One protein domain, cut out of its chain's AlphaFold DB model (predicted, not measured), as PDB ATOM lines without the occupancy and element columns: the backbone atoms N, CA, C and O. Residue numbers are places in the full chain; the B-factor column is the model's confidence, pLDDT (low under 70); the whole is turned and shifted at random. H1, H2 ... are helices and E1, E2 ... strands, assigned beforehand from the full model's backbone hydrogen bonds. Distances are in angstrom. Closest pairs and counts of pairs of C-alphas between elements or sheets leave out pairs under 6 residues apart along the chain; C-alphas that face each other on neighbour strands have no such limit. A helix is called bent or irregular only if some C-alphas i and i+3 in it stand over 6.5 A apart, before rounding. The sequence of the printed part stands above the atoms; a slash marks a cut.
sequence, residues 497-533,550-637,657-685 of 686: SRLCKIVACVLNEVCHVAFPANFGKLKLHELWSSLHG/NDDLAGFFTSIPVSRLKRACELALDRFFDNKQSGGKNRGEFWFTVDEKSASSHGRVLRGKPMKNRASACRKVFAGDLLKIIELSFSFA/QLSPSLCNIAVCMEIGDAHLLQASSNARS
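AT A GLANCE: This is residues 497 to 533, 550 to 637 and 657 to 685 of the 686 residues of the protein "Hypothetical protein" of Symbiodinium necroappetens (UniProt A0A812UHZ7). H1 is the core: a small sheet of three strands covers one side of it, while H4 and H6 pack on it away from the sheet and H5 runs beside H4. H6 reaches out of the body, with residues 676 to 685 sticking out at its far end, and H2 hangs off on a link, with residues 523 to 529 standing free. The printed part has 154 residues, with named elements in the order H1 H2 H3 H4 E1 E2 E3 H5 H6; the sheet, E2 E1 E3, is antiparallel and the class is mostly helix. The whole is compact, with a radius of gyration of the C-alphas of 16.7 A, yet elongated, spanning 53 by 34 by 32 A.

HOW THE PARTS SIT: H1, residues 497 to 514, is on the sheet of E1, residues 591 to 595, E2, residues 605 to 607, and E3, residues 618 to 622, at a height over the sheet of 9.5 A, in two layers, a helix on one face of a sheet. It lies over the three strands, only just across them, at 63 degrees to E1 on the local plane; the closest C-alphas of H1 and E1 are those of Ile 502 and Val 594, 6.8 A. E1 and E2 form a hairpin, with N 593 and O 606 within hydrogen-bond range at 2.8 A. E1 and E3 are antiparallel, with N 592 and O 621 within range at 2.8 A. H2, residues 524 to 533, touches no helix. H3, residues 556 to 559, only just touches H6, residues 659 to 682, with 3 pairs of C-alphas within 8 A, the closest those of Phe 557 and Cys 663, 7.0 A. H4, residues 562 to 578, touches H6 at a steep tilt of 64 degrees, the closest C-alphas being those of Ala 568 and Ala 666, 5.2 A. With residues 510 to 514 alone H1 touches H4; the closest C-alphas are those of Ala 514 and Arg 575, 5.0 A. H5, residues 623 to 635, touches H4 at a shallow tilt of 10 degrees, opposite ways; the closest C-alphas are those of Glu 570 and Leu 627, 7.2 A. H1 and H6 touch at a shallow tilt of 11 degrees, the same way, the closest C-alphas being those of Ala 504 and Ser 661, 5.7 A. Every O i to N i+4 pair is within hydrogen-bond range in H2, H4 and H6, against 13 of 14 in H1 and 7 of 9 in H5; H3 is too short for such a pair.

IN THESE COORDINATES: H1 begins at C-alpha 497, (30.173, 44.525, -1.708), and is 25.1 A long. H4 is 24.5 A long, and H5, 19.5 A long, is irregular, with C-alphas 624 and 627 7.2 A apart. H6, 35.4 A long, ends at C-alpha 682, (35.812, 28.555, -43.934).

THE WHOLE: The two C-alphas farthest apart are those of Ser 616 and Ser 685, 56.5 A. Residues 534 to 549 and 638 to 656 are not printed; the gaps are 20.3 A from C-alpha 533 to 550 and 11.6 A from C-alpha 637 to 657. Of the links that are printed whole, H4 to E1 is long, with 12 residues. The mean pLDDT of the printed part is 78.7, and it is under 70 in residues 517 to 526, 598 to 604, 610 to 617 and 672 to 685.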
ATOM      1  N   SER A 497      28.999  45.402  -1.569       89.88
ATOM      2  CA  SER A 497      30.173  44.525  -1.708       89.88
ATOM      3  C   SER A 497      29.831  43.035  -1.608       89.88
ATOM      4  O   SER A 497      30.414  42.198  -2.298       89.88
ATOM      5  N   ARG A 498      28.873  42.690  -0.735       91.00
ATOM      6  CA  ARG A 498      28.435  41.305  -0.511       91.00
ATOM      7  C   ARG A 498      27.575  40.797  -1.667       91.00
ATOM      8  O   ARG A 498      27.824  39.696  -2.151       91.00
ATOM      9  N   LEU A 499      26.614  41.598  -2.133       93.88
ATOM     10  CA  LEU A 499      25.800  41.273  -3.305       93.88
ATOM     11  C   LEU A 499      26.668  41.122  -4.564       93.88
ATOM     12  O   LEU A 499      26.589  40.097  -5.233       93.88
ATOM     13  N   CYS A 500      27.552  42.088  -4.830       93.75
ATOM     14  CA  CYS A 500      28.472  42.086  -5.971       93.75
ATOM     15  C   CYS A 500      29.349  40.830  -5.995       93.75
ATOM     16  O   CYS A 500      29.518  40.215  -7.042       93.75
ATOM     17  N   LYS A 501      29.845  40.390  -4.831       91.69
ATOM     18  CA  LYS A 501      30.622  39.151  -4.712       91.69
ATOM     19  C   LYS A 501      29.836  37.913  -5.156       91.69
ATOM     20  O   LYS A 501      30.372  37.076  -5.870       91.69
ATOM     21  N   ILE A 502      28.582  37.785  -4.725       92.00
ATOM     22  CA  ILE A 502      27.736  36.639  -5.086       92.00
ATOM     23  C   ILE A 502      27.343  36.695  -6.564       92.00
ATOM     24  O   ILE A 502      27.380  35.675  -7.249       92.00
ATOM     25  N   VAL A 503      27.009  37.883  -7.068       94.44
ATOM     26  CA  VAL A 503      26.658  38.077  -8.478       94.44
ATOM     27  C   VAL A 503      27.858  37.816  -9.390       94.44
ATOM     28  O   VAL A 503      27.670  37.240 -10.452       94.44
ATOM     29  N   ALA A 504      29.091  38.109  -8.967       92.56
ATOM     30  CA  ALA A 504      30.293  37.751  -9.722       92.56
ATOM     31  C   ALA A 504      30.403  36.233  -9.967       92.56
ATOM     32  O   ALA A 504      30.682  35.809 -11.087       92.56
ATOM     33  N   CYS A 505      30.096  35.401  -8.962       89.81
ATOM     34  CA  CYS A 505      30.041  33.943  -9.138       89.81
ATOM     35  C   CYS A 505      28.971  33.532 -10.162       89.81
ATOM     36  O   CYS A 505      29.219  32.664 -10.996       89.81
ATOM     37  N   VAL A 506      27.796  34.172 -10.125       92.50
ATOM     38  CA  VAL A 506      26.722  33.930 -11.103       92.50
ATOM     39  C   VAL A 506      27.154  34.334 -12.510       92.50
ATOM     40  O   VAL A 506      26.924  33.585 -13.452       92.50
ATOM     41  N   LEU A 507      27.806  35.485 -12.664       92.31
ATOM     42  CA  LEU A 507      28.282  35.964 -13.959       92.31
ATOM     43  C   LEU A 507      29.372  35.070 -14.546       92.31
ATOM     44  O   LEU A 507      29.344  34.810 -15.744       92.31
ATOM     45  N   ASN A 508      30.283  34.544 -13.723       88.75
ATOM     46  CA  ASN A 508      31.255  33.551 -14.184       88.75
ATOM     47  C   ASN A 508      30.544  32.295 -14.706       88.75
ATOM     48  O   ASN A 508      30.866  31.820 -15.788       88.75
ATOM     49  N   GLU A 509      29.536  31.799 -13.984       87.38
ATOM     50  CA  GLU A 509      28.739  30.641 -14.407       87.38
ATOM     51  C   GLU A 509      27.983  30.896 -15.721       87.38
ATOM     52  O   GLU A 509      27.989  30.052 -16.619       87.38
ATOM     53  N   VAL A 510      27.368  32.074 -15.865       89.94
ATOM     54  CA  VAL A 510      26.733  32.512 -17.118       89.94
ATOM     55  C   VAL A 510      27.762  32.542 -18.246       89.94
ATOM     56  O   VAL A 510      27.525  31.973 -19.308       89.94
ATOM     57  N   CYS A 511      28.930  33.136 -18.003       87.38
ATOM     58  CA  CYS A 511      30.000  33.254 -18.987       87.38
ATOM     59  C   CYS A 511      30.543  31.886 -19.430       87.38
ATOM     60  O   CYS A 511      30.755  31.673 -20.619       87.38
ATOM     61  N   HIS A 512      30.710  30.935 -18.506       83.38
ATOM     62  CA  HIS A 512      31.143  29.566 -18.814       83.38
ATOM     63  C   HIS A 512      30.185  28.820 -19.749       83.38
ATOM     64  O   HIS A 512      30.612  27.964 -20.528       83.38
ATOM     65  N   VAL A 513      28.884  29.091 -19.635       85.38
ATOM     66  CA  VAL A 513      27.860  28.498 -20.501       85.38
ATOM     67  C   VAL A 513      27.772  29.243 -21.826       85.38
ATOM     68  O   VAL A 513      27.645  28.604 -22.864       85.38
ATOM     69  N   ALA A 514      27.836  30.573 -21.797       87.19
ATOM     70  CA  ALA A 514      27.721  31.415 -22.982       87.19
ATOM     71  C   ALA A 514      28.951  31.332 -23.902       87.19
ATOM     72  O   ALA A 514      28.809  31.413 -25.121       87.19
ATOM     73  N   PHE A 515      30.147  31.147 -23.330       83.38
ATOM     74  CA  PHE A 515      31.432  31.139 -24.041       83.38
ATOM     75  C   PHE A 515      32.319  29.957 -23.603       83.38
ATOM     76  O   PHE A 515      33.405  30.151 -23.047       83.38
ATOM     77  N   PRO A 516      31.891  28.704 -23.843       74.75
ATOM     78  CA  PRO A 516      32.560  27.519 -23.307       74.75
ATOM     79  C   PRO A 516      33.987  27.307 -23.832       74.75
ATOM     80  O   PRO A 516      34.776  26.676 -23.133       74.75
ATOM     81  N   ALA A 517      34.313  27.819 -25.025       67.81
ATOM     82  CA  ALA A 517      35.640  27.707 -25.636       67.81
ATOM     83  C   ALA A 517      36.670  28.689 -25.040       67.81
ATOM     84  O   ALA A 517      37.844  28.356 -24.938       67.81
ATOM     85  N   ASN A 518      36.225  29.870 -24.600       65.06
ATOM     86  CA  ASN A 518      37.115  30.962 -24.185       65.06
ATOM     87  C   ASN A 518      37.318  31.032 -22.669       65.06
ATOM     88  O   ASN A 518      38.239  31.689 -22.190       65.06
ATOM     89  N   PHE A 519      36.452  30.382 -21.891       59.91
ATOM     90  CA  PHE A 519      36.474  30.488 -20.439       59.91
ATOM     91  C   PHE A 519      37.026  29.209 -19.814       59.91
ATOM     92  O   PHE A 519      36.258  28.324 -19.436       59.91
ATOM     93  N   GLY A 520      38.362  29.154 -19.733       54.84
ATOM     94  CA  GLY A 520      39.220  28.182 -19.038       54.84
ATOM     95  C   GLY A 520      38.514  27.120 -18.194       54.84
ATOM     96  O   GLY A 520      38.576  27.153 -16.968       54.84
ATOM     97  N   LYS A 521      37.861  26.151 -18.847       53.75
ATOM     98  CA  LYS A 521      37.351  24.940 -18.186       53.75
ATOM     99  C   LYS A 521      38.480  23.989 -17.811       53.75
ATOM    100  O   LYS A 521      38.284  23.127 -16.961       53.75
ATOM    101  N   LEU A 522      39.629  24.159 -18.461       56.41
ATOM    102  CA  LEU A 522      40.797  23.329 -18.271       56.41
ATOM    103  C   LEU A 522      41.388  23.605 -16.891       56.41
ATOM    104  O   LEU A 522      41.835  24.713 -16.585       56.41
ATOM    105  N   LYS A 523      41.413  22.571 -16.055       61.81
ATOM    106  CA  LYS A 523      42.280  22.521 -14.881       61.81
ATOM    107  C   LYS A 523      43.722  22.718 -15.339       61.81
ATOM    108  O   LYS A 523      44.067  22.405 -16.474       61.81
ATOM    109  N   LEU A 524      44.588  23.179 -14.438       59.91
ATOM    110  CA  LEU A 524      45.974  23.517 -14.776       59.91
ATOM    111  C   LEU A 524      46.696  22.405 -15.563       59.91
ATOM    112  O   LEU A 524      47.371  22.703 -16.537       59.91
ATOM    113  N   HIS A 525      46.510  21.134 -15.192       64.62
ATOM    114  CA  HIS A 525      47.096  20.009 -15.928       64.62
ATOM    115  C   HIS A 525      46.519  19.849 -17.342       64.62
ATOM    116  O   HIS A 525      47.277  19.619 -18.270       64.62
ATOM    117  N   GLU A 526      45.209  20.027 -17.531       68.56
ATOM    118  CA  GLU A 526      44.560  19.957 -18.846       68.56
ATOM    119  C   GLU A 526      45.011  21.124 -19.739       68.56
ATOM    120  O   GLU A 526      45.191  20.949 -20.942       68.56
ATOM    121  N   LEU A 527      45.250  22.303 -19.146       70.25
ATOM    122  CA  LEU A 527      45.816  23.461 -19.838       70.25
ATOM    123  C   LEU A 527      47.250  23.176 -20.296       70.25
ATOM    124  O   LEU A 527      47.567  23.415 -21.458       70.25
ATOM    125  N   TRP A 528      48.092  22.629 -19.414       73.50
ATOM    126  CA  TRP A 528      49.453  22.224 -19.770       73.50
ATOM    127  C   TRP A 528      49.458  21.130 -20.835       73.50
ATOM    128  O   TRP A 528      50.172  21.271 -21.818       73.50
ATOM    129  N   SER A 529      48.624  20.094 -20.719       75.06
ATOM    130  CA  SER A 529      48.487  19.057 -21.752       75.06
ATOM    131  C   SER A 529      48.036  19.638 -23.095       75.06
ATOM    132  O   SER A 529      48.543  19.237 -24.138       75.06
ATOM    133  N   SER A 530      47.106  20.599 -23.088       72.31
ATOM    134  CA  SER A 530      46.651  21.281 -24.304       72.31
ATOM    135  C   SER A 530      47.759  22.128 -24.935       72.31
ATOM    136  O   SER A 530      47.946  22.075 -26.151       72.31
ATOM    137  N   LEU A 531      48.530  22.846 -24.111       77.75
ATOM    138  CA  LEU A 531      49.688  23.624 -24.542       77.75
ATOM    139  C   LEU A 531      50.794  22.723 -25.101       77.75
ATOM    140  O   LEU A 531      51.300  23.006 -26.178       77.75
ATOM    141  N   HIS A 532      51.131  21.626 -24.421       79.62
ATOM    142  CA  HIS A 532      52.099  20.645 -24.911       79.62
ATOM    143  C   HIS A 532      51.648  20.050 -26.238       79.62
ATOM    144  O   HIS A 532      52.378  20.144 -27.212       79.62
ATOM    145  N   GLY A 533      50.400  19.586 -26.337       77.69
ATOM    146  CA  GLY A 533      49.874  19.078 -27.602       77.69
ATOM    147  C   GLY A 533      49.858  20.130 -28.717       77.69
ATOM    148  O   GLY A 533      50.024  19.788 -29.884       77.69
ATOM    149  N   ASN A 550      52.372  39.068 -29.150       74.75
ATOM    150  CA  ASN A 550      51.959  39.304 -27.770       74.75
ATOM    151  C   ASN A 550      51.495  40.757 -27.636       74.75
ATOM    152  O   ASN A 550      52.267  41.667 -27.943       74.75
ATOM    153  N   ASP A 551      50.260  40.961 -27.182       73.31
ATOM    154  CA  ASP A 551      49.650  42.281 -27.023       73.31
ATOM    155  C   ASP A 551      49.131  42.479 -25.584       73.31
ATOM    156  O   ASP A 551      48.649  41.539 -24.948       73.31
ATOM    157  N   ASP A 552      49.246  43.702 -25.056       75.75
ATOM    158  CA  ASP A 552      48.852  44.068 -23.684       75.75
ATOM    159  C   ASP A 552      47.787  45.168 -23.713       75.75
ATOM    160  O   ASP A 552      48.011  46.284 -24.194       75.75
ATOM    161  N   LEU A 553      46.624  44.886 -23.123       76.06
ATOM    162  CA  LEU A 553      45.529  45.848 -23.052       76.06
ATOM    163  C   LEU A 553      45.817  46.922 -21.998       76.06
ATOM    164  O   LEU A 553      45.574  46.764 -20.793       76.06
ATOM    165  N   ALA A 554      46.283  48.076 -22.470       76.06
ATOM    166  CA  ALA A 554      46.511  49.237 -21.628       76.06
ATOM    167  C   ALA A 554      45.219  49.680 -20.917       76.06
ATOM    168  O   ALA A 554      44.198  49.985 -21.533       76.06
ATOM    169  N   GLY A 555      45.279  49.742 -19.583       76.69
ATOM    170  CA  GLY A 555      44.177  50.259 -18.773       76.69
ATOM    171  C   GLY A 555      42.908  49.413 -18.850       76.69
ATOM    172  O   GLY A 555      41.831  49.977 -18.768       76.69
ATOM    173  N   PHE A 556      43.016  48.088 -18.988       84.50
ATOM    174  CA  PHE A 556      41.887  47.157 -19.143       84.50
ATOM    175  C   PHE A 556      40.622  47.486 -18.318       84.50
ATOM    176  O   PHE A 556      39.516  47.521 -18.847       84.50
ATOM    177  N   PHE A 557      40.773  47.797 -17.028       87.94
ATOM    178  CA  PHE A 557      39.648  48.119 -16.139       87.94
ATOM    179  C   PHE A 557      39.109  49.550 -16.269       87.94
ATOM    180  O   PHE A 557      38.041  49.838 -15.744       87.94
ATOM    181  N   THR A 558      39.822  50.461 -16.925       90.75
ATOM    182  CA  THR A 558      39.448  51.877 -17.086       90.75
ATOM    183  C   THR A 558      39.132  52.245 -18.535       90.75
ATOM    184  O   THR A 558      38.468  53.247 -18.776       90.75
ATOM    185  N   SER A 559      39.572  51.446 -19.512       89.19
ATOM    186  CA  SER A 559      39.464  51.758 -20.940       89.19
ATOM    187  C   SER A 559      38.159  51.280 -21.578       89.19
ATOM    188  O   SER A 559      37.679  51.924 -22.518       89.19
ATOM    189  N   ILE A 560      37.542  50.210 -21.066       90.25
ATOM    190  CA  ILE A 560      36.314  49.637 -21.635       90.25
ATOM    191  C   ILE A 560      35.104  50.519 -21.273       90.25
ATOM    192  O   ILE A 560      34.827  50.715 -20.091       90.25
ATOM    193  N   PRO A 561      34.333  51.054 -22.236       92.62
ATOM    194  CA  PRO A 561      33.129  51.825 -21.924       92.62
ATOM    195  C   PRO A 561      32.090  51.001 -21.148       92.62
ATOM    196  O   PRO A 561      31.866  49.828 -21.452       92.62
ATOM    197  N   VAL A 562      31.395  51.630 -20.193       93.75
ATOM    198  CA  VAL A 562      30.346  50.973 -19.384       93.75
ATOM    199  C   VAL A 562      29.240  50.382 -20.265       93.75
ATOM    200  O   VAL A 562      28.766  49.280 -19.998       93.75
ATOM    201  N   SER A 563      28.870  51.063 -21.353       94.12
ATOM    202  CA  SER A 563      27.895  50.562 -22.329       94.12
ATOM    203  C   SER A 563      28.332  49.244 -22.975       94.12
ATOM    204  O   SER A 563      27.515  48.337 -23.118       94.12
ATOM    205  N   ARG A 564      29.625  49.090 -23.297       93.19
ATOM    206  CA  ARG A 564      30.175  47.846 -23.859       93.19
ATOM    207  C   ARG A 564      30.166  46.718 -22.828       93.19
ATOM    208  O   ARG A 564      29.794  45.601 -23.171       93.19
ATOM    209  N   LEU A 565      30.498  47.012 -21.566       94.38
ATOM    210  CA  LEU A 565      30.409  46.037 -20.468       94.38
ATOM    211  C   LEU A 565      28.967  45.546 -20.258       94.38
ATOM    212  O   LEU A 565      28.745  44.343 -20.119       94.38
ATOM    213  N   LYS A 566      27.986  46.461 -20.265       94.88
ATOM    214  CA  LYS A 566      26.557  46.123 -20.148       94.88
ATOM    215  C   LYS A 566      26.100  45.237 -21.310       94.88
ATOM    216  O   LYS A 566      25.586  44.149 -21.060       94.88
ATOM    217  N   ARG A 567      26.390  45.638 -22.553       94.44
ATOM    218  CA  ARG A 567      26.044  44.875 -23.763       94.44
ATOM    219  C   ARG A 567      26.642  43.466 -23.763       94.44
ATOM    220  O   ARG A 567      25.963  42.510 -24.123       94.44
ATOM    221  N   ALA A 568      27.893  43.319 -23.329       93.50
ATOM    222  CA  ALA A 568      28.525  42.006 -23.243       93.50
ATOM    223  C   ALA A 568      27.816  41.091 -22.229       93.50
ATOM    224  O   ALA A 568      27.629  39.903 -22.487       93.50
ATOM    225  N   CYS A 569      27.367  41.641 -21.097       95.06
ATOM    226  CA  CYS A 569      26.593  40.890 -20.108       95.06
ATOM    227  C   CYS A 569      25.190  40.527 -20.612       95.06
ATOM    228  O   CYS A 569      24.714  39.430 -20.325       95.06
ATOM    229  N   GLU A 570      24.539  41.419 -21.359       95.19
ATOM    230  CA  GLU A 570      23.254  41.148 -22.015       95.19
ATOM    231  C   GLU A 570      23.367  39.963 -22.971       95.19
ATOM    232  O   GLU A 570      22.638  38.985 -22.800       95.19
ATOM    233  N   LEU A 571      24.354  39.998 -23.874       92.88
ATOM    234  CA  LEU A 571      24.623  38.920 -24.825       92.88
ATOM    235  C   LEU A 571      24.975  37.601 -24.126       92.88
ATOM    236  O   LEU A 571      24.507  36.538 -24.529       92.88
ATOM    237  N   ALA A 572      25.796  37.650 -23.073       92.00
ATOM    238  CA  ALA A 572      26.142  36.463 -22.296       92.00
ATOM    239  C   ALA A 572      24.897  35.820 -21.667       92.00
ATOM    240  O   ALA A 572      24.767  34.596 -21.648       92.00
ATOM    241  N   LEU A 573      23.967  36.640 -21.170       92.94
ATOM    242  CA  LEU A 573      22.696  36.154 -20.653       92.94
ATOM    243  C   LEU A 573      21.824  35.581 -21.769       92.94
ATOM    244  O   LEU A 573      21.308  34.487 -21.581       92.94
ATOM    245  N   ASP A 574      21.694  36.238 -22.922       91.50
ATOM    246  CA  ASP A 574      20.919  35.701 -24.054       91.50
ATOM    247  C   ASP A 574      21.425  34.314 -24.456       91.50
ATOM    248  O   ASP A 574      20.678  33.339 -24.372       91.50
ATOM    249  N   ARG A 575      22.736  34.181 -24.694       90.00
ATOM    250  CA  ARG A 575      23.361  32.890 -25.024       90.00
ATOM    251  C   ARG A 575      23.158  31.831 -23.937       90.00
ATOM    252  O   ARG A 575      23.008  30.648 -24.240       90.00
ATOM    253  N   PHE A 576      23.150  32.217 -22.659       90.44
ATOM    254  CA  PHE A 576      22.859  31.284 -21.564       90.44
ATOM    255  C   PHE A 576      21.443  30.697 -21.665       90.44
ATOM    256  O   PHE A 576      21.263  29.495 -21.442       90.44
ATOM    257  N   PHE A 577      20.448  31.527 -21.987       89.25
ATOM    258  CA  PHE A 577      19.059  31.088 -22.132       89.25
ATOM    259  C   PHE A 577      18.832  30.319 -23.444       89.25
ATOM    260  O   PHE A 577      18.144  29.296 -23.417       89.25
ATOM    261  N   ASP A 578      19.491  30.714 -24.537       87.62
ATOM    262  CA  ASP A 578      19.438  30.014 -25.830       87.62
ATOM    263  C   ASP A 578      19.999  28.588 -25.747       87.62
ATOM    264  O   ASP A 578      19.452  27.652 -26.330       87.62
ATOM    265  N   ASN A 579      21.025  28.376 -24.916       82.38
ATOM    266  CA  ASN A 579      21.608  27.057 -24.650       82.38
ATOM    267  C   ASN A 579      20.688  26.111 -23.838       82.38
ATOM    268  O   ASN A 579      21.144  25.066 -23.363       82.38
ATOM    269  N   LYS A 580      19.408  26.467 -23.631       77.69
ATOM    270  CA  LYS A 580      18.362  25.705 -22.911       77.69
ATOM    271  C   LYS A 580      18.725  25.290 -21.476       77.69
ATOM    272  O   LYS A 580      18.020  24.497 -20.850       77.69
ATOM    273  N   GLN A 581      19.774  25.878 -20.897       76.31
ATOM    274  CA  GLN A 581      20.223  25.604 -19.525       76.31
ATOM    275  C   GLN A 581      19.272  26.166 -18.457       76.31
ATOM    276  O   GLN A 581      19.399  25.832 -17.277       76.31
ATOM    277  N   SER A 582      18.299  26.988 -18.862       76.88
ATOM    278  CA  SER A 582      17.236  27.496 -17.994       76.88
ATOM    279  C   SER A 582      16.116  26.483 -17.723       76.88
ATOM    280  O   SER A 582      15.257  26.737 -16.877       76.88
ATOM    281  N   GLY A 583      16.103  25.345 -18.431       75.81
ATOM    282  CA  GLY A 583      15.002  24.382 -18.375       75.81
ATOM    283  C   GLY A 583      13.694  24.945 -18.942       75.81
ATOM    284  O   GLY A 583      12.631  24.645 -18.409       75.81
ATOM    285  N   GLY A 584      13.778  25.816 -19.955       73.56
ATOM    286  CA  GLY A 584      12.622  26.452 -20.602       73.56
ATOM    287  C   GLY A 584      12.049  27.663 -19.858       73.56
ATOM    288  O   GLY A 584      11.134  28.305 -20.359       73.56
ATOM    289  N   LYS A 585      12.592  28.012 -18.685       79.94
ATOM    290  CA  LYS A 585      12.161  29.192 -17.925       79.94
ATOM    291  C   LYS A 585      12.679  30.482 -18.551       79.94
ATOM    292  O   LYS A 585      13.825  30.541 -19.009       79.94
ATOM    293  N   ASN A 586      11.856  31.526 -18.489       83.06
ATOM    294  CA  ASN A 586      12.247  32.886 -18.852       83.06
ATOM    295  C   ASN A 586      13.169  33.517 -17.782       83.06
ATOM    296  O   ASN A 586      13.352  32.990 -16.679       83.06
ATOM    297  N   ARG A 587      13.752  34.682 -18.098       84.69
ATOM    298  CA  ARG A 587      14.653  35.418 -17.191       84.69
ATOM    299  C   ARG A 587      14.001  35.794 -15.854       84.69
ATOM    300  O   ARG A 587      14.692  35.820 -14.837       84.69
ATOM    301  N   GLY A 588      12.703  36.107 -15.843       82.19
ATOM    302  CA  GLY A 588      11.982  36.558 -14.647       82.19
ATOM    303  C   GLY A 588      11.771  35.452 -13.611       82.19
ATOM    304  O   GLY A 588      11.818  35.708 -12.410       82.19
ATOM    305  N   GLU A 589      11.604  34.217 -14.077       82.94
ATOM    306  CA  GLU A 589      11.330  33.042 -13.244       82.94
ATOM    307  C   GLU A 589      12.583  32.241 -12.885       82.94
ATOM    308  O   GLU A 589      12.549  31.397 -11.986       82.94
ATOM    309  N   PHE A 590      13.693  32.462 -13.591       91.12
ATOM    310  CA  PHE A 590      14.928  31.726 -13.369       91.12
ATOM    311  C   PHE A 590      15.793  32.360 -12.272       91.12
ATOM    312  O   PHE A 590      15.981  33.577 -12.209       91.12
ATOM    313  N   TRP A 591      16.388  31.519 -11.424       92.44
ATOM    314  CA  TRP A 591      17.337  31.952 -10.402       92.44
ATOM    315  C   TRP A 591      18.537  31.014 -10.296       92.44
ATOM    316  O   TRP A 591      18.472  29.814 -10.570       92.44
ATOM    317  N   PHE A 592      19.630  31.582  -9.814       92.25
ATOM    318  CA  PHE A 592      20.840  30.888  -9.420       92.25
ATOM    319  C   PHE A 592      20.864  30.737  -7.903       92.25
ATOM    320  O   PHE A 592      20.451  31.641  -7.175       92.25
ATOM    321  N   THR A 593      21.370  29.608  -7.421       90.19
ATOM    322  CA  THR A 593      21.651  29.390  -5.999       90.19
ATOM    323  C   THR A 593      23.162  29.329  -5.812       90.19
ATOM    324  O   THR A 593      23.813  28.458  -6.384       90.19
ATOM    325  N   VAL A 594      23.714  30.229  -5.003       87.75
ATOM    326  CA  VAL A 594      25.155  30.330  -4.724       87.75
ATOM    327  C   VAL A 594      25.409  30.014  -3.255       87.75
ATOM    328  O   VAL A 594      24.747  30.585  -2.388       87.75
ATOM    329  N   ASP A 595      26.365  29.137  -2.952       84.06
ATOM    330  CA  ASP A 595      26.822  28.929  -1.573       84.06
ATOM    331  C   ASP A 595      27.808  30.037  -1.181       84.06
ATOM    332  O   ASP A 595      28.935  30.114  -1.664       84.06
ATOM    333  N   GLU A 596      27.381  30.906  -0.271       78.56
ATOM    334  CA  GLU A 596      28.150  32.056   0.186       78.56
ATOM    335  C   GLU A 596      29.472  31.667   0.859       78.56
ATOM    336  O   GLU A 596      30.460  32.395   0.735       78.56
ATOM    337  N   LYS A 597      29.521  30.522   1.558       70.25
ATOM    338  CA  LYS A 597      30.747  30.068   2.235       70.25
ATOM    339  C   LYS A 597      31.804  29.588   1.245       70.25
ATOM    340  O   LYS A 597      32.989  29.676   1.548       70.25
ATOM    341  N   SER A 598      31.380  29.109   0.076       64.06
ATOM    342  CA  SER A 598      32.270  28.690  -1.011       64.06
ATOM    343  C   SER A 598      32.360  29.709  -2.145       64.06
ATOM    344  O   SER A 598      32.978  29.408  -3.158       64.06
ATOM    345  N   ALA A 599      31.804  30.917  -1.974       57.03
ATOM    346  CA  ALA A 599      31.912  32.021  -2.924       57.03
ATOM    347  C   ALA A 599      33.360  32.553  -2.987       57.03
ATOM    348  O   ALA A 599      33.698  33.614  -2.458       57.03
ATOM    349  N   SER A 600      34.241  31.763  -3.585       54.31
ATOM    350  CA  SER A 600      35.451  32.182  -4.279       54.31
ATOM    351  C   SER A 600      35.124  32.276  -5.776       54.31
ATOM    352  O   SER A 600      34.020  31.926  -6.200       54.31
ATOM    353  N   SER A 601      36.062  32.742  -6.602       48.06
ATOM    354  CA  SER A 601      35.871  32.898  -8.055       48.06
ATOM    355  C   SER A 601      35.427  31.614  -8.786       48.06
ATOM    356  O   SER A 601      34.967  31.712  -9.919       48.06
ATOM    357  N   HIS A 602      35.516  30.451  -8.122       50.00
ATOM    358  CA  HIS A 602      35.156  29.111  -8.609       50.00
ATOM    359  C   HIS A 602      34.113  28.401  -7.714       50.00
ATOM    360  O   HIS A 602      34.043  27.172  -7.678       50.00
ATOM    361  N   GLY A 603      33.342  29.154  -6.922       58.88
ATOM    362  CA  GLY A 603      32.317  28.597  -6.035       58.88
ATOM    363  C   GLY A 603      31.206  27.857  -6.785       58.88
ATOM    364  O   GLY A 603      30.866  28.199  -7.916       58.88
ATOM    365  N   ARG A 604      30.599  26.846  -6.149       66.25
ATOM    366  CA  ARG A 604      29.534  26.047  -6.773       66.25
ATOM    367  C   ARG A 604      28.254  26.875  -6.922       66.25
ATOM    368  O   ARG A 604      27.647  27.264  -5.923       66.25
ATOM    369  N   VAL A 605      27.810  27.064  -8.163       74.62
ATOM    370  CA  VAL A 605      26.529  27.694  -8.508       74.62
ATOM    371  C   VAL A 605      25.554  26.620  -8.997       74.62
ATOM    372  O   VAL A 605      25.904  25.772  -9.814       74.62
ATOM    373  N   LEU A 606      24.324  26.619  -8.481       77.31
ATOM    374  CA  LEU A 606      23.245  25.752  -8.961       77.31
ATOM    375  C   LEU A 606      22.244  26.551  -9.797       77.31
ATOM    376  O   LEU A 606      21.858  27.662  -9.439       77.31
ATOM    377  N   ARG A 607      21.782  25.936 -10.882       85.00
ATOM    378  CA  ARG A 607      20.865  26.500 -11.879       85.00
ATOM    379  C   ARG A 607      19.429  26.076 -11.568       85.00
ATOM    380  O   ARG A 607      19.119  24.890 -11.657       85.00
ATOM    381  N   GLY A 608      18.572  27.000 -11.132       74.88
ATOM    382  CA  GLY A 608      17.140  26.752 -10.904       74.88
ATOM    383  C   GLY A 608      16.794  25.717  -9.823       74.88
ATOM    384  O   GLY A 608      15.645  25.288  -9.738       74.88
ATOM    385  N   LYS A 609      17.763  25.295  -8.998       76.88
ATOM    386  CA  LYS A 609      17.589  24.262  -7.962       76.88
ATOM    387  C   LYS A 609      17.998  24.782  -6.579       76.88
ATOM    388  O   LYS A 609      18.998  25.501  -6.475       76.88
ATOM    389  N   PRO A 610      17.268  24.427  -5.506       69.00
ATOM    390  CA  PRO A 610      17.710  24.675  -4.138       69.00
ATOM    391  C   PRO A 610      18.852  23.720  -3.756       69.00
ATOM    392  O   PRO A 610      18.905  22.576  -4.208       69.00
ATOM    393  N   MET A 611      19.765  24.172  -2.894       67.00
ATOM    394  CA  MET A 611      20.817  23.316  -2.343       67.00
ATOM    395  C   MET A 611      20.269  22.581  -1.111       67.00
ATOM    396  O   MET A 611      19.975  23.216  -0.099       67.00
ATOM    397  N   LYS A 612      20.115  21.252  -1.197       58.72
ATOM    398  CA  LYS A 612      19.356  20.450  -0.215       58.72
ATOM    399  C   LYS A 612      19.927  20.459   1.219       58.72
ATOM    400  O   LYS A 612      19.157  20.278   2.150       58.72
ATOM    401  N   ASN A 613      21.221  20.759   1.419       57.28
ATOM    402  CA  ASN A 613      21.903  20.554   2.716       57.28
ATOM    403  C   ASN A 613      22.564  21.815   3.333       57.28
ATOM    404  O   ASN A 613      23.349  21.685   4.270       57.28
ATOM    405  N   ARG A 614      22.318  23.039   2.820       60.12
ATOM    406  CA  ARG A 614      22.975  24.287   3.308       60.12
ATOM    407  C   ARG A 614      22.091  25.546   3.234       60.12
ATOM    408  O   ARG A 614      22.549  26.606   2.808       60.12
ATOM    409  N   ALA A 615      20.826  25.456   3.646       59.12
ATOM    410  CA  ALA A 615      19.829  26.512   3.425       59.12
ATOM    411  C   ALA A 615      20.249  27.925   3.901       59.12
ATOM    412  O   ALA A 615      20.043  28.890   3.172       59.12
ATOM    413  N   SER A 616      20.899  28.068   5.065       59.00
ATOM    414  CA  SER A 616      21.278  29.381   5.628       59.00
ATOM    415  C   SER A 616      22.482  30.057   4.948       59.00
ATOM    416  O   SER A 616      22.635  31.280   5.032       59.00
ATOM    417  N   ALA A 617      23.326  29.278   4.260       68.12
ATOM    418  CA  ALA A 617      24.503  29.761   3.532       68.12
ATOM    419  C   ALA A 617      24.230  29.989   2.036       68.12
ATOM    420  O   ALA A 617      25.049  30.588   1.346       68.12
ATOM    421  N   CYS A 618      23.085  29.534   1.527       81.38
ATOM    422  CA  CYS A 618      22.745  29.655   0.117       81.38
ATOM    423  C   CYS A 618      22.021  30.969  -0.175       81.38
ATOM    424  O   CYS A 618      21.075  31.348   0.518       81.38
ATOM    425  N   ARG A 619      22.436  31.654  -1.237       89.50
ATOM    426  CA  ARG A 619      21.830  32.896  -1.718       89.50
ATOM    427  C   ARG A 619      21.189  32.672  -3.071       89.50
ATOM    428  O   ARG A 619      21.802  32.085  -3.958       89.50
ATOM    429  N   LYS A 620      19.947  33.135  -3.210       90.94
ATOM    430  CA  LYS A 620      19.221  33.127  -4.478       90.94
ATOM    431  C   LYS A 620      19.476  34.441  -5.208       90.94
ATOM    432  O   LYS A 620      19.358  35.504  -4.600       90.94
ATOM    433  N   VAL A 621      19.804  34.357  -6.491       93.88
ATOM    434  CA  VAL A 621      19.971  35.505  -7.391       93.88
ATOM    435  C   VAL A 621      19.105  35.285  -8.617       93.88
ATOM    436  O   VAL A 621      19.291  34.299  -9.324       93.88
ATOM    437  N   PHE A 622      18.151  36.174  -8.866       94.25
ATOM    438  CA  PHE A 622      17.243  36.057 -10.005       94.25
ATOM    439  C   PHE A 622      17.910  36.581 -11.273       94.25
ATOM    440  O   PHE A 622      18.531  37.644 -11.257       94.25
ATOM    441  N   ALA A 623      17.762  35.852 -12.380       93.38
ATOM    442  CA  ALA A 623      18.378  36.229 -13.649       93.38
ATOM    443  C   ALA A 623      17.838  37.570 -14.172       93.38
ATOM    444  O   ALA A 623      18.614  38.398 -14.642       93.38
ATOM    445  N   GLY A 624      16.536  37.824 -14.007       92.69
ATOM    446  CA  GLY A 624      15.890  39.084 -14.386       92.69
ATOM    447  C   GLY A 624      16.393  40.324 -13.634       92.69
ATOM    448  O   GLY A 624      16.180  41.440 -14.102       92.69
ATOM    449  N   ASP A 625      17.093  40.155 -12.508       95.38
ATOM    450  CA  ASP A 625      17.679  41.274 -11.760       95.38
ATOM    451  C   ASP A 625      19.152  41.520 -12.106       95.38
ATOM    452  O   ASP A 625      19.692  42.553 -11.716       95.38
ATOM    453  N   LEU A 626      19.822  40.605 -12.819       95.31
ATOM    454  CA  LEU A 626      21.275  40.666 -13.019       95.31
ATOM    455  C   LEU A 626      21.717  41.969 -13.685       95.31
ATOM    456  O   LEU A 626      22.616  42.631 -13.172       95.31
ATOM    457  N   LEU A 627      21.054  42.378 -14.768       94.94
ATOM    458  CA  LEU A 627      21.378  43.623 -15.471       94.94
ATOM    459  C   LEU A 627      21.158  44.858 -14.589       94.94
ATOM    460  O   LEU A 627      21.997  45.756 -14.570       94.94
ATOM    461  N   LYS A 628      20.092  44.859 -13.778       94.88
ATOM    462  CA  LYS A 628      19.807  45.940 -12.821       94.88
ATOM    463  C   LYS A 628      20.876  46.015 -11.731       94.88
ATOM    464  O   LYS A 628      21.291  47.103 -11.350       94.88
ATOM    465  N   ILE A 629      21.351  44.870 -11.234       95.81
ATOM    466  CA  ILE A 629      22.426  44.824 -10.233       95.81
ATOM    467  C   ILE A 629      23.760  45.274 -10.843       95.81
ATOM    468  O   ILE A 629      24.514  45.993 -10.188       95.81
ATOM    469  N   ILE A 630      24.047  44.896 -12.092       95.38
ATOM    470  CA  ILE A 630      25.231  45.364 -12.826       95.38
ATOM    471  C   ILE A 630      25.188  46.888 -12.977       95.38
ATOM    472  O   ILE A 630      26.157  47.566 -12.643       95.38
ATOM    473  N   GLU A 631      24.059  47.442 -13.409       94.06
ATOM    474  CA  GLU A 631      23.852  48.887 -13.509       94.06
ATOM    475  C   GLU A 631      24.012  49.603 -12.164       94.06
ATOM    476  O   GLU A 631      24.706  50.622 -12.070       94.06
ATOM    477  N   LEU A 632      23.458  49.020 -11.102       92.81
ATOM    478  CA  LEU A 632      23.631  49.531  -9.752       92.81
ATOM    479  C   LEU A 632      25.108  49.538  -9.340       92.81
ATOM    480  O   LEU A 632      25.575  50.496  -8.735       92.81
ATOM    481  N   SER A 633      25.877  48.513  -9.711       93.56
ATOM    482  CA  SER A 633      27.302  48.442  -9.377       93.56
ATOM    483  C   SER A 633      28.128  49.582  -9.988       93.56
ATOM    484  O   SER A 633      29.075  50.041  -9.350       93.56
ATOM    485  N   PHE A 634      27.744  50.076 -11.171       92.19
ATOM    486  CA  PHE A 634      28.355  51.256 -11.790       92.19
ATOM    487  C   PHE A 634      27.891  52.553 -11.123       92.19
ATOM    488  O   PHE A 634      28.706  53.433 -10.880       92.19
ATOM    489  N   SER A 635      26.618  52.635 -10.726       89.38
ATOM    490  CA  SER A 635      26.079  53.791  -9.984       89.38
ATOM    491  C   SER A 635      26.715  53.948  -8.591       89.38
ATOM    492  O   SER A 635      26.721  55.025  -8.006       89.38
ATOM    493  N   PHE A 636      27.283  52.865  -8.052       91.44
ATOM    494  CA  PHE A 636      28.020  52.837  -6.788       91.44
ATOM    495  C   PHE A 636      29.541  52.937  -6.974       91.44
ATOM    496  O   PHE A 636      30.298  52.638  -6.051       91.44
ATOM    497  N   ALA A 637      30.009  53.396  -8.139       92.62
ATOM    498  CA  ALA A 637      31.424  53.636  -8.423       92.62
ATOM    499  C   ALA A 637      31.954  54.970  -7.858       92.62
ATOM    500  O   ALA A 637      33.004  55.447  -8.291       92.62
ATOM    501  N   GLN A 657      33.971  43.859  -6.582       90.38
ATOM    502  CA  GLN A 657      33.929  42.403  -6.680       90.38
ATOM    503  C   GLN A 657      33.371  41.910  -8.025       90.38
ATOM    504  O   GLN A 657      33.685  40.791  -8.415       90.38
ATOM    505  N   LEU A 658      32.587  42.731  -8.736       91.62
ATOM    506  CA  LEU A 658      32.061  42.400 -10.066       91.62
ATOM    507  C   LEU A 658      33.050  42.653 -11.201       91.62
ATOM    508  O   LEU A 658      32.950  42.009 -12.244       91.62
ATOM    509  N   SER A 659      33.997  43.575 -11.025       92.75
ATOM    510  CA  SER A 659      34.830  44.071 -12.123       92.75
ATOM    511  C   SER A 659      35.598  42.986 -12.879       92.75
ATOM    512  O   SER A 659      35.587  43.048 -14.109       92.75
ATOM    513  N   PRO A 660      36.207  41.973 -12.226       90.19
ATOM    514  CA  PRO A 660      36.868  40.888 -12.947       90.19
ATOM    515  C   PRO A 660      35.912  40.122 -13.869       90.19
ATOM    516  O   PRO A 660      36.228  39.923 -15.037       90.19
ATOM    517  N   SER A 661      34.726  39.751 -13.376       90.75
ATOM    518  CA  SER A 661      33.723  39.016 -14.156       90.75
ATOM    519  C   SER A 661      33.184  39.849 -15.319       90.75
ATOM    520  O   SER A 661      33.096  39.345 -16.433       90.75
ATOM    521  N   LEU A 662      32.882  41.131 -15.083       93.31
ATOM    522  CA  LEU A 662      32.386  42.047 -16.116       93.31
ATOM    523  C   LEU A 662      33.388  42.212 -17.262       93.31
ATOM    524  O   LEU A 662      33.025  42.093 -18.431       93.31
ATOM    525  N   CYS A 663      34.652  42.474 -16.928       91.12
ATOM    526  CA  CYS A 663      35.673  42.690 -17.946       91.12
ATOM    527  C   CYS A 663      36.010  41.383 -18.678       91.12
ATOM    528  O   CYS A 663      36.239  41.408 -19.883       91.12
ATOM    529  N   ASN A 664      35.983  40.239 -17.986       87.62
ATOM    530  CA  ASN A 664      36.220  38.947 -18.624       87.62
ATOM    531  C   ASN A 664      35.106  38.571 -19.613       87.62
ATOM    532  O   ASN A 664      35.401  38.137 -20.719       87.62
ATOM    533  N   ILE A 665      33.835  38.809 -19.264       90.19
ATOM    534  CA  ILE A 665      32.706  38.612 -20.192       90.19
ATOM    535  C   ILE A 665      32.895  39.446 -21.464       90.19
ATOM    536  O   ILE A 665      32.691  38.936 -22.564       90.19
ATOM    537  N   ALA A 666      33.321  40.705 -21.325       90.06
ATOM    538  CA  ALA A 666      33.599  41.558 -22.476       90.06
ATOM    539  C   ALA A 666      34.703  40.979 -23.368       90.06
ATOM    540  O   ALA A 666      34.519  40.922 -24.576       90.06
ATOM    541  N   VAL A 667      35.801  40.473 -22.799       85.81
ATOM    542  CA  VAL A 667      36.866  39.810 -23.574       85.81
ATOM    543  C   VAL A 667      36.361  38.542 -24.264       85.81
ATOM    544  O   VAL A 667      36.622  38.340 -25.448       85.81
ATOM    545  N   CYS A 668      35.614  37.692 -23.554       83.94
ATOM    546  CA  CYS A 668      35.078  36.457 -24.122       83.94
ATOM    547  C   CYS A 668      34.138  36.710 -25.306       83.94
ATOM    548  O   CYS A 668      34.134  35.899 -26.233       83.94
ATOM    549  N   MET A 669      33.380  37.810 -25.278       84.75
ATOM    550  CA  MET A 669      32.552  38.254 -26.398       84.75
ATOM    551  C   MET A 669      33.408  38.569 -27.631       84.75
ATOM    552  O   MET A 669      33.158  37.993 -28.684       84.75
ATOM    553  N   GLU A 670      34.454  39.393 -27.495       77.69
ATOM    554  CA  GLU A 670      35.314  39.771 -28.633       77.69
ATOM    555  C   GLU A 670      36.009  38.558 -29.270       77.69
ATOM    556  O   GLU A 670      36.029  38.408 -30.490       77.69
ATOM    557  N   ILE A 671      36.552  37.658 -28.443       72.00
ATOM    558  CA  ILE A 671      37.247  36.454 -28.927       72.00
ATOM    559  C   ILE A 671      36.248  35.455 -29.533       72.00
ATOM    560  O   ILE A 671      36.530  34.802 -30.535       72.00
ATOM    561  N   GLY A 672      35.068  35.311 -28.921       62.50
ATOM    562  CA  GLY A 672      34.036  34.381 -29.377       62.50
ATOM    563  C   GLY A 672      33.491  34.749 -30.752       62.50
ATOM    564  O   GLY A 672      33.286  33.867 -31.583       62.50
ATOM    565  N   ASP A 673      33.316  36.043 -31.010       58.91
ATOM    566  CA  ASP A 673      32.848  36.533 -32.304       58.91
ATOM    567  C   ASP A 673      33.927  36.383 -33.395       58.91
ATOM    568  O   ASP A 673      33.599  36.045 -34.532       58.91
ATOM    569  N   ALA A 674      35.218  36.502 -33.054       56.81
ATOM    570  CA  ALA A 674      36.318  36.244 -33.991       56.81
ATOM    571  C   ALA A 674      36.361  34.779 -34.479       56.81
ATOM    572  O   ALA A 674      36.551  34.526 -35.671       56.81
ATOM    573  N   HIS A 675      36.117  33.810 -33.589       53.91
ATOM    574  CA  HIS A 675      36.026  32.394 -33.966       53.91
ATOM    575  C   HIS A 675      34.801  32.086 -34.837       53.91
ATOM    576  O   HIS A 675      34.897  31.286 -35.768       53.91
ATOM    577  N   LEU A 676      33.657  32.730 -34.574       49.16
ATOM    578  CA  LEU A 676      32.455  32.581 -35.401       49.16
ATOM    579  C   LEU A 676      32.658  33.159 -36.810       49.16
ATOM    580  O   LEU A 676      32.226  32.551 -37.789       49.16
ATOM    581  N   LEU A 677      33.370  34.284 -36.927       41.16
ATOM    582  CA  LEU A 677      33.728  34.880 -38.215       41.16
ATOM    583  C   LEU A 677      34.668  33.972 -39.025       41.16
ATOM    584  O   LEU A 677      34.388  33.730 -40.198       41.16
ATOM    585  N   GLN A 678      35.701  33.386 -38.405       44.91
ATOM    586  CA  GLN A 678      36.587  32.416 -39.072       44.91
ATOM    587  C   GLN A 678      35.874  31.117 -39.485       44.91
ATOM    588  O   GLN A 678      36.129  30.574 -40.558       44.91
ATOM    589  N   ALA A 679      34.945  30.615 -38.667       41.91
ATOM    590  CA  ALA A 679      34.141  29.449 -39.033       41.91
ATOM    591  C   ALA A 679      33.221  29.749 -40.233       41.91
ATOM    592  O   ALA A 679      33.067  28.913 -41.121       41.91
ATOM    593  N   SER A 680      32.656  30.962 -40.297       35.66
ATOM    594  CA  SER A 680      31.797  31.392 -41.406       35.66
ATOM    595  C   SER A 680      32.554  31.654 -42.713       35.66
ATOM    596  O   SER A 680      31.994  31.431 -43.785       35.66
ATOM    597  N   SER A 681      33.823  32.079 -42.651       34.59
ATOM    598  CA  SER A 681      34.672  32.222 -43.840       34.59
ATOM    599  C   SER A 681      35.100  30.866 -44.395       34.59
ATOM    600  O   SER A 681      35.051  30.670 -45.604       34.59
ATOM    601  N   ASN A 682      35.427  29.909 -43.521       36.62
ATOM    602  CA  ASN A 682      35.812  28.555 -43.934       36.62
ATOM    603  C   ASN A 682      34.629  27.761 -44.515       36.62
ATOM    604  O   ASN A 682      34.819  26.944 -45.410       36.62
ATOM    605  N   ALA A 683      33.405  28.032 -44.054       35.75
ATOM    606  CA  ALA A 683      32.183  27.441 -44.603       35.75
ATOM    607  C   ALA A 683      31.725  28.067 -45.936       35.75
ATOM    608  O   ALA A 683      30.816  27.540 -46.560       35.75
ATOM    609  N   ARG A 684      32.310  29.199 -46.360       34.53
ATOM    610  CA  ARG A 684      32.093  29.792 -47.697       34.53
ATOM    611  C   ARG A 684      33.192  29.423 -48.698       34.53
ATOM    612  O   ARG A 684      33.075  29.776 -49.867       34.53
ATOM    613  N   SER A 685      34.266  28.780 -48.235       34.06
ATOM    614  CA  SER A 685      35.366  28.272 -49.064       34.06
ATOM    615  C   SER A 685      35.323  26.753 -49.275       34.06
ATOM    616  O   SER A 685      36.215  26.213 -49.925       34.06
TER     617      SER A 685